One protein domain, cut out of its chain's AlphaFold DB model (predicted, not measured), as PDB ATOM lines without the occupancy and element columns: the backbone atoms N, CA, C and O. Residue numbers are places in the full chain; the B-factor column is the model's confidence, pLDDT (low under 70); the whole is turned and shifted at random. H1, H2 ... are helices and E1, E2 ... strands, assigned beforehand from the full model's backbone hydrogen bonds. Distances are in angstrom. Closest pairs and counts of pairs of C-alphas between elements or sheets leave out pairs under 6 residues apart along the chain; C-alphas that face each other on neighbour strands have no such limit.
ATOM      1  N   PHE A   3      56.711  45.122  10.565       97.25
ATOM      2  CA  PHE A   3      55.524  45.511  11.324       97.25
ATOM      3  C   PHE A   3      55.466  44.850  12.705       97.25
ATOM      4  O   PHE A   3      55.988  43.756  12.920       97.25
ATOM      5  N   ARG A   4      54.811  45.527  13.648       97.56
ATOM      6  CA  ARG A   4      54.432  45.002  14.961       97.56
ATOM      7  C   ARG A   4      53.018  44.444  14.877       97.56
ATOM      8  O   ARG A   4      52.102  45.174  14.517       97.56
ATOM      9  N   GLU A   5      52.833  43.185  15.244       95.69
ATOM     10  CA  GLU A   5      51.527  42.613  15.566       95.69
ATOM     11  C   GLU A   5      51.282  42.785  17.067       95.69
ATOM     12  O   GLU A   5      52.123  42.409  17.881       95.69
ATOM     13  N   THR A   6      50.125  43.329  17.432       95.31
ATOM     14  CA  THR A   6      49.632  43.375  18.811       95.31
ATOM     15  C   THR A   6      48.280  42.687  18.874       95.31
ATOM     16  O   THR A   6      47.338  43.124  18.215       95.31
ATOM     17  N   ILE A   7      48.159  41.646  19.691       92.62
ATOM     18  CA  ILE A   7      46.894  40.974  19.988       92.62
ATOM     19  C   ILE A   7      46.450  41.390  21.384       92.62
ATOM     20  O   ILE A   7      47.218  41.269  22.338       92.62
ATOM     21  N   SER A   8      45.211  41.862  21.509       89.25
ATOM     22  CA  SER A   8      44.621  42.239  22.795       89.25
ATOM     23  C   SER A   8      43.186  41.730  22.883       89.25
ATOM     24  O   SER A   8      42.295  42.271  22.228       89.25
ATOM     25  N   HIS A   9      42.951  40.701  23.699       85.88
ATOM     26  CA  HIS A   9      41.620  40.136  23.920       85.88
ATOM     27  C   HIS A   9      41.429  39.663  25.363       85.88
ATOM     28  O   HIS A   9      42.062  38.701  25.795       85.88
ATOM     29  N   GLY A  10      40.532  40.319  26.105       86.00
ATOM     30  CA  GLY A  10      40.382  40.068  27.540       86.00
ATOM     31  C   GLY A  10      41.718  40.257  28.264       86.00
ATOM     32  O   GLY A  10      42.389  41.266  28.055       86.00
ATOM     33  N   ASP A  11      42.120  39.257  29.048       88.31
ATOM     34  CA  ASP A  11      43.407  39.242  29.760       88.31
ATOM     35  C   ASP A  11      44.588  38.787  28.883       88.31
ATOM     36  O   ASP A  11      45.746  38.866  29.297       88.31
ATOM     37  N   PHE A  12      44.327  38.301  27.664       86.94
ATOM     38  CA  PHE A  12      45.381  37.885  26.748       86.94
ATOM     39  C   PHE A  12      45.959  39.088  26.001       86.94
ATOM     40  O   PHE A  12      45.258  39.777  25.251       86.94
ATOM     41  N   ARG A  13      47.271  39.292  26.157       90.62
ATOM     42  CA  ARG A  13      48.054  40.257  25.386       90.62
ATOM     43  C   ARG A  13      49.294  39.586  24.811       90.62
ATOM     44  O   ARG A  13      50.055  38.958  25.543       90.62
ATOM     45  N   ASN A  14      49.516  39.763  23.515       92.50
ATOM     46  CA  ASN A  14      50.735  39.325  22.847       92.50
ATOM     47  C   ASN A  14      51.226  40.409  21.889       92.50
ATOM     48  O   ASN A  14      50.420  41.089  21.259       92.50
ATOM     49  N   GLU A  15      52.540  40.571  21.804       95.12
ATOM     50  CA  GLU A  15      53.174  41.471  20.853       95.12
ATOM     51  C   GLU A  15      54.344  40.748  20.191       95.12
ATOM     52  O   GLU A  15      55.168  40.135  20.876       95.12
ATOM     53  N   ARG A  16      54.435  40.845  18.864       94.81
ATOM     54  CA  ARG A  16      55.587  40.359  18.101       94.81
ATOM     55  C   ARG A  16      55.921  41.297  16.954       94.81
ATOM     56  O   ARG A  16      55.081  42.056  16.481       94.81
ATOM     57  N   VAL A  17      57.152  41.202  16.471       96.69
ATOM     58  CA  VAL A  17      57.604  41.898  15.266       96.69
ATOM     59  C   VAL A  17      57.840  40.873  14.170       96.69
ATOM     60  O   VAL A  17      58.443  39.832  14.420       96.69
ATOM     61  N   ALA A  18      57.375  41.188  12.970       94.81
ATOM     62  CA  ALA A  18      57.506  40.358  11.786       94.81
ATOM     63  C   ALA A  18      57.842  41.216  10.564       94.81
ATOM     64  O   ALA A  18      57.803  42.451  10.617       94.81
ATOM     65  N   SER A  19      58.177  40.548   9.464       96.38
ATOM     66  CA  SER A  19      58.466  41.198   8.192       96.38
ATOM     67  C   SER A  19      57.805  40.439   7.052       96.38
ATOM     68  O   SER A  19      57.919  39.225   6.965       96.38
ATOM     69  N   ALA A  20      57.147  41.170   6.160       95.44
ATOM     70  CA  ALA A  20      56.565  40.636   4.938       95.44
ATOM     71  C   ALA A  20      56.760  41.629   3.796       95.44
ATOM     72  O   ALA A  20      56.566  42.833   3.980       95.44
ATOM     73  N   ASP A  21      57.151  41.141   2.624       95.94
ATOM     74  CA  ASP A  21      57.373  41.982   1.442       95.94
ATOM     75  C   ASP A  21      56.140  42.072   0.539       95.94
ATOM     76  O   ASP A  21      55.987  43.038  -0.204       95.94
ATOM     77  N   ASP A  22      55.228  41.112   0.668       95.38
ATOM     78  CA  ASP A  22      53.969  41.030  -0.058       95.38
ATOM     79  C   ASP A  22      52.873  40.373   0.804       95.38
ATOM     80  O   ASP A  22      53.101  39.950   1.945       95.38
ATOM     81  N   LEU A  23      51.661  40.294   0.246       93.69
ATOM     82  CA  LEU A  23      50.498  39.697   0.901       93.69
ATOM     83  C   LEU A  23      50.709  38.217   1.257       93.69
ATOM     84  O   LEU A  23      50.217  37.761   2.288       93.69
ATOM     85  N   ASP A  24      51.436  37.458   0.439       92.94
ATOM     86  CA  ASP A  24      51.672  36.036   0.698       92.94
ATOM     87  C   ASP A  24      52.697  35.829   1.813       92.94
ATOM     88  O   ASP A  24      52.545  34.924   2.637       92.94
ATOM     89  N   GLY A  25      53.710  36.690   1.896       93.94
ATOM     90  CA  GLY A  25      54.591  36.803   3.050       93.94
ATOM     91  C   GLY A  25      53.806  37.164   4.309       93.94
ATOM     92  O   GLY A  25      53.988  36.530   5.344       93.94
ATOM     93  N   PHE A  26      52.863  38.105   4.215       93.81
ATOM     94  CA  PHE A  26      52.007  38.477   5.342       93.81
ATOM     95  C   PHE A  26      51.135  37.301   5.802       93.81
ATOM     96  O   PHE A  26      51.098  36.993   6.991       93.81
ATOM     97  N   ARG A  27      50.513  36.563   4.870       91.12
ATOM     98  CA  ARG A  27      49.766  35.326   5.166       91.12
ATOM     99  C   ARG A  27      50.632  34.277   5.861       91.12
ATOM    100  O   ARG A  27      50.179  33.679   6.834       91.12
ATOM    101  N   ARG A  28      51.872  34.069   5.402       90.81
ATOM    102  CA  ARG A  28      52.828  33.158   6.057       90.81
ATOM    103  C   ARG A  28      53.127  33.606   7.483       90.81
ATOM    104  O   ARG A  28      53.055  32.788   8.395       90.81
ATOM    105  N   GLU A  29      53.358  34.897   7.701       92.31
ATOM    106  CA  GLU A  29      53.584  35.444   9.039       92.31
ATOM    107  C   GLU A  29      52.384  35.255   9.972       92.31
ATOM    108  O   GLU A  29      52.569  35.026  11.167       92.31
ATOM    109  N   LEU A  30      51.150  35.300   9.462       89.88
ATOM    110  CA  LEU A  30      49.954  35.020  10.264       89.88
ATOM    111  C   LEU A  30      49.889  33.565  10.756       89.88
ATOM    112  O   LEU A  30      49.278  33.321  11.792       89.88
ATOM    113  N   THR A  31      50.562  32.610  10.099       88.06
ATOM    114  CA  THR A  31      50.626  31.210  10.579       88.06
ATOM    115  C   THR A  31      51.436  31.053  11.871       88.06
ATOM    116  O   THR A  31      51.249  30.087  12.606       88.06
ATOM    117  N   HIS A  32      52.309  32.019  12.168       88.62
ATOM    118  CA  HIS A  32      53.080  32.093  13.409       88.62
ATOM    119  C   HIS A  32      52.401  32.955  14.482       88.62
ATOM    120  O   HIS A  32      52.917  33.070  15.595       88.62
ATOM    121  N   SER A  33      51.259  33.576  14.160       87.31
ATOM    122  CA  SER A  33      50.497  34.382  15.109       87.31
ATOM    123  C   SER A  33      49.952  33.492  16.234       87.31
ATOM    124  O   SER A  33      49.353  32.451  15.956       87.31
ATOM    125  N   PRO A  34      50.101  33.885  17.512       83.00
ATOM    126  CA  PRO A  34      49.509  33.154  18.629       83.00
ATOM    127  C   PRO A  34      47.996  33.376  18.732       83.00
ATOM    128  O   PRO A  34      47.358  32.813  19.618       83.00
ATOM    129  N   TYR A  35      47.416  34.195  17.850       74.31
ATOM    130  CA  TYR A  35      45.977  34.294  17.690       74.31
ATOM    131  C   TYR A  35      45.425  32.929  17.233       74.31
ATOM    132  O   TYR A  35      45.719  32.501  16.114       74.31
ATOM    133  N   PRO A  36      44.656  32.209  18.076       55.19
ATOM    134  CA  PRO A  36      44.223  30.854  17.769       55.19
ATOM    135  C   PRO A  36      43.342  30.856  16.515       55.19
ATOM    136  O   PRO A  36      42.302  31.512  16.443       55.19
ATOM    137  N   MET A  37      43.808  30.128  15.504       58.91
ATOM    138  CA  MET A  37      43.203  30.035  14.183       58.91
ATOM    139  C   MET A  37      41.769  29.491  14.233       58.91
ATOM    140  O   MET A  37      41.540  28.296  14.393       58.91
ATOM    141  N   ALA A  38      40.814  30.380  13.969       52.59
ATOM    142  CA  ALA A  38      39.647  30.088  13.133       52.59
ATOM    143  C   ALA A  38      39.565  31.067  11.944       52.59
ATOM    144  O   ALA A  38      38.509  31.235  11.338       52.59
ATOM    145  N   MET A  39      40.661  31.767  11.631       64.25
ATOM    146  CA  MET A  39      40.713  32.647  10.472       64.25
ATOM    147  C   MET A  39      41.149  31.829   9.274       64.25
ATOM    148  O   MET A  39      42.246  31.281   9.249       64.25
ATOM    149  N   ASP A  40      40.259  31.734   8.300       71.62
ATOM    150  CA  ASP A  40      40.579  31.205   6.990       71.62
ATOM    151  C   ASP A  40      41.706  32.050   6.374       71.62
ATOM    152  O   ASP A  40      41.495  33.200   6.008       71.62
ATOM    153  N   LEU A  41      42.928  31.525   6.309       73.88
ATOM    154  CA  LEU A  41      44.061  32.216   5.683       73.88
ATOM    155  C   LEU A  41      44.134  31.952   4.171       73.88
ATOM    156  O   LEU A  41      45.138  32.295   3.544       73.88
ATOM    157  N   SER A  42      43.104  31.328   3.590       69.56
ATOM    158  CA  SER A  42      43.055  31.034   2.165       69.56
ATOM    159  C   SER A  42      43.134  32.293   1.303       69.56
ATOM    160  O   SER A  42      42.823  33.426   1.701       69.56
ATOM    161  N   GLU A  43      43.575  32.066   0.073       59.06
ATOM    162  CA  GLU A  43      43.530  33.043  -0.995       59.06
ATOM    163  C   GLU A  43      42.061  33.418  -1.263       59.06
ATOM    164  O   GLU A  43      41.296  32.639  -1.824       59.06
ATOM    165  N   GLY A  44      41.644  34.594  -0.784       64.88
ATOM    166  CA  GLY A  44      40.255  35.057  -0.873       64.88
ATOM    167  C   GLY A  44      39.671  35.606   0.429       64.88
ATOM    168  O   GLY A  44      38.615  36.239   0.388       64.88
ATOM    169  N   ASN A  45      40.347  35.455   1.576       83.31
ATOM    170  CA  ASN A  45      39.886  36.114   2.798       83.31
ATOM    171  C   ASN A  45      40.056  37.644   2.704       83.31
ATOM    172  O   ASN A  45      41.157  38.187   2.847       83.31
ATOM    173  N   ALA A  46      38.929  38.337   2.520       88.81
ATOM    174  CA  ALA A  46      38.863  39.789   2.400       88.81
ATOM    175  C   ALA A  46      39.389  40.538   3.637       88.81
ATOM    176  O   ALA A  46      39.900  41.644   3.496       88.81
ATOM    177  N   TYR A  47      39.314  39.956   4.838       89.31
ATOM    178  CA  TYR A  47      39.830  40.589   6.056       89.31
ATOM    179  C   TYR A  47      41.356  40.555   6.117       89.31
ATOM    180  O   TYR A  47      41.971  41.534   6.533       89.31
ATOM    181  N   VAL A  48      41.977  39.461   5.663       91.31
ATOM    182  CA  VAL A  48      43.445  39.370   5.563       91.31
ATOM    183  C   VAL A  48      43.958  40.356   4.517       91.31
ATOM    184  O   VAL A  48      44.913  41.084   4.781       91.31
ATOM    185  N   GLN A  49      43.279  40.434   3.366       92.69
ATOM    186  CA  GLN A  49      43.567  41.436   2.339       92.69
ATOM    187  C   GLN A  49      43.442  42.859   2.900       92.69
ATOM    188  O   GLN A  49      44.381  43.639   2.796       92.69
ATOM    189  N   ALA A  50      42.324  43.188   3.555       94.12
ATOM    190  CA  ALA A  50      42.092  44.519   4.110       94.12
ATOM    191  C   ALA A  50      43.120  44.901   5.188       94.12
ATOM    192  O   ALA A  50      43.545  46.055   5.253       94.12
ATOM    193  N   ALA A  51      43.550  43.944   6.019       94.56
ATOM    194  CA  ALA A  51      44.606  44.164   7.001       94.56
ATOM    195  C   ALA A  51      45.939  44.510   6.323       94.56
ATOM    196  O   ALA A  51      46.592  45.475   6.723       94.56
ATOM    197  N   TRP A  52      46.316  43.764   5.281       95.69
ATOM    198  CA  TRP A  52      47.523  44.032   4.500       95.69
ATOM    199  C   TRP A  52      47.457  45.370   3.760       95.69
ATOM    200  O   TRP A  52      48.412  46.148   3.806       95.69
ATOM    201  N   ASP A  53      46.331  45.668   3.114       96.69
ATOM    202  CA  ASP A  53      46.136  46.915   2.378       96.69
ATOM    203  C   ASP A  53      46.211  48.113   3.329       96.69
ATOM    204  O   ASP A  53      46.921  49.081   3.052       96.69
ATOM    205  N   GLY A  54      45.551  48.036   4.489       96.88
ATOM    206  CA  GLY A  54      45.630  49.058   5.532       96.88
ATOM    207  C   GLY A  54      47.060  49.259   6.029       96.88
ATOM    208  O   GLY A  54      47.546  50.394   6.077       96.88
ATOM    209  N   LEU A  55      47.763  48.164   6.333       96.19
ATOM    210  CA  LEU A  55      49.157  48.198   6.774       96.19
ATOM    211  C   LEU A  55      50.069  48.844   5.719       96.19
ATOM    212  O   LEU A  55      50.878  49.710   6.049       96.19
ATOM    213  N   SER A  56      49.896  48.486   4.448       95.06
ATOM    214  CA  SER A  56      50.716  48.979   3.335       95.06
ATOM    215  C   SER A  56      50.458  50.452   3.015       95.06
ATOM    216  O   SER A  56      51.398  51.215   2.782       95.06
ATOM    217  N   THR A  57      49.193  50.870   3.029       95.81
ATOM    218  CA  THR A  57      48.778  52.220   2.615       95.81
ATOM    219  C   THR A  57      48.870  53.238   3.745       95.81
ATOM    220  O   THR A  57      49.409  54.326   3.557       95.81
ATOM    221  N   SER A  58      48.374  52.886   4.930       95.31
ATOM    222  CA  SER A  58      48.230  53.802   6.067       95.31
ATOM    223  C   SER A  58      49.223  53.533   7.199       95.31
ATOM    224  O   SER A  58      49.286  54.299   8.156       95.31
ATOM    225  N   GLY A  59      50.003  52.452   7.102       96.56
ATOM    226  CA  GLY A  59      50.879  51.994   8.177       96.56
ATOM    227  C   GLY A  59      50.149  51.213   9.268       96.56
ATOM    228  O   GLY A  59      50.789  50.816  10.238       96.56
ATOM    229  N   ARG A  60      48.833  50.974   9.140       96.94
ATOM    230  CA  ARG A  60      48.045  50.265  10.154       96.94
ATOM    231  C   ARG A  60      47.003  49.325   9.554       96.94
ATOM    232  O   ARG A  60      46.183  49.740   8.743       96.94
ATOM    233  N   GLY A  61      47.018  48.068   9.985       95.50
ATOM    234  CA  GLY A  61      46.068  47.028   9.588       95.50
ATOM    235  C   GLY A  61      45.352  46.426  10.793       95.50
ATOM    236  O   GLY A  61      45.886  46.435  11.900       95.50
ATOM    237  N   TYR A  62      44.158  45.870  10.588       93.38
ATOM    238  CA  TYR A  62      43.369  45.246  11.654       93.38
ATOM    239  C   TYR A  62      42.818  43.901  11.197       93.38
ATOM    240  O   TYR A  62      42.297  43.791  10.090       93.38
ATOM    241  N   LEU A  63      42.895  42.899  12.070       90.00
ATOM    242  CA  LEU A  63      42.367  41.561  11.822       90.00
ATOM    243  C   LEU A  63      41.867  40.945  13.134       90.00
ATOM    244  O   LEU A  63      42.648  40.446  13.942       90.00
ATOM    245  N   GLY A  64      40.553  40.983  13.364       87.81
ATOM    246  CA  GLY A  64      39.970  40.469  14.608       87.81
ATOM    247  C   GLY A  64      40.527  41.198  15.837       87.81
ATOM    248  O   GLY A  64      40.378  42.412  15.947       87.81
ATOM    249  N   TRP A  65      41.166  40.465  16.757       88.88
ATOM    250  CA  TRP A  65      41.819  41.057  17.941       88.88
ATOM    251  C   TRP A  65      43.277  41.475  17.705       88.88
ATOM    252  O   TRP A  65      43.920  41.956  18.639       88.88
ATOM    253  N   ALA A  66      43.801  41.282  16.490       91.94
ATOM    254  CA  ALA A  66      45.141  41.693  16.102       91.94
ATOM    255  C   ALA A  66      45.126  43.075  15.430       91.94
ATOM    256  O   ALA A  66      44.309  43.364  14.554       91.94
ATOM    257  N   THR A  67      46.073  43.918  15.825       95.06
ATOM    258  CA  THR A  67      46.436  45.156  15.129       95.06
ATOM    259  C   THR A  67      47.846  45.004  14.578       95.06
ATOM    260  O   THR A  67      48.716  44.476  15.268       95.06
ATOM    261  N   PHE A  68      48.078  45.483  13.360       96.19
ATOM    262  CA  PHE A  68      49.387  45.518  12.717       96.19
ATOM    263  C   PHE A  68      49.810  46.962  12.515       96.19
ATOM    264  O   PHE A  68      49.031  47.761  11.999       96.19
ATOM    265  N   GLU A  69      51.038  47.293  12.889       98.06
ATOM    266  CA  GLU A  69      51.585  48.644  12.778       98.06
ATOM    267  C   GLU A  69      52.930  48.589  12.073       98.06
ATOM    268  O   GLU A  69      53.828  47.868  12.511       98.06
ATOM    269  N   ARG A  70      53.081  49.342  10.982       97.44
ATOM    270  CA  ARG A  70      54.357  49.460  10.279       97.44
ATOM    271  C   ARG A  70      55.385  50.081  11.222       97.44
ATOM    272  O   ARG A  70      55.096  51.044  11.927       97.44
ATOM    273  N   ILE A  71      56.575  49.496  11.235       96.81
ATOM    274  CA  ILE A  71      57.725  50.032  11.958       96.81
ATOM    275  C   ILE A  71      58.603  50.694  10.905       96.81
ATOM    276  O   ILE A  71      59.187  49.999  10.074       96.81
TER     277      ILE A  71
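What this domain is: This is residues 3 to 71 of the 73 residues of an uncharacterized protein of Mycolicibacillus koreensis (UniProt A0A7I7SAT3). Picture a twisted wall of four antiparallel strands, with the long helix H2 packed lengthwise over its edge strand E3 and the shorter helix H1 near E2 and E1, meeting H2 about square on. A long loop without named elements, residues 31 to 45, leads from H1 to H2. The printed part has 69 residues with two named helices and four named strands, in the order E1, E2, H1, H2, E3, E4; the class is mixed, helices and strands, and the sheet runs E2, E1, E4, E3. The whole is compact, with a radius of gyration of the C-alphas of 11.0 A and spans of 31 by 26 by 16 A.

Where its parts are: Find C-alpha 3 at (55.524, 45.511, 11.324); from there E1, residues 3 to 9, runs 19.5 A to C-alpha 9. E2, residues 12 to 19, comes next and is 22.9 A long. H1 takes residues 23 to 30, 10.5 A long. Look for C-alpha 46 at (38.863, 39.789, 2.400), where H2 begins; it takes residues 46 to 58 and runs 17.2 A. E3 holds residues 60 to 63, and E4, residues 66 to 70, ends with C-alpha 70 at (54.357, 49.460, 10.279).

How they stand to each other: Start at the hairpin of E1 and E2, antiparallel at 165 degrees, where N 5 and O 16 are 2.8 A apart, within hydrogen-bond range. On the other side of E1 look for E4, antiparallel at 158 degrees, with N 4 and O 69 at 2.8 A. E3 and E4 form a second hairpin, antiparallel at 160 degrees, with N 61 and O 68 at 2.9 A. The edge strands E2 and E3 are apart. H1 and H2 with the sheet make two layers, helices on one face of a sheet. H2 is on the sheet at a height of 5.8 A, over E3 and along the strands, at 8 degrees to E3 on the local plane; the closest C-alphas of the two, of Ala 51 and Gly 61, are 4.1 A apart. H1 is on the sheet too; its closest C-alphas with E2 are those of Glu 29 and Ala 18, 6.9 A apart. H2 touches H1 with residues 48 to 52 alone, about perpendicular at 74 degrees; the closest C-alphas, of Leu 23 and Trp 52, are 6.4 A apart. In H1 and H2 every O i to N i+4 pair is within hydrogen-bond range.

The domain as a whole: The two C-alphas farthest apart are those of Asp 11 and Asp 21, at 31.7 A, while C-alphas 3 and 71 are 5.1 A apart. The printed part has no cut. The link from H1 to H2 is long, with 15 residues; the others are tight. Check the B-factor column: the mean pLDDT of the printed part is 88.7, and residues 36 to 39 and 42 to 44 are under 70.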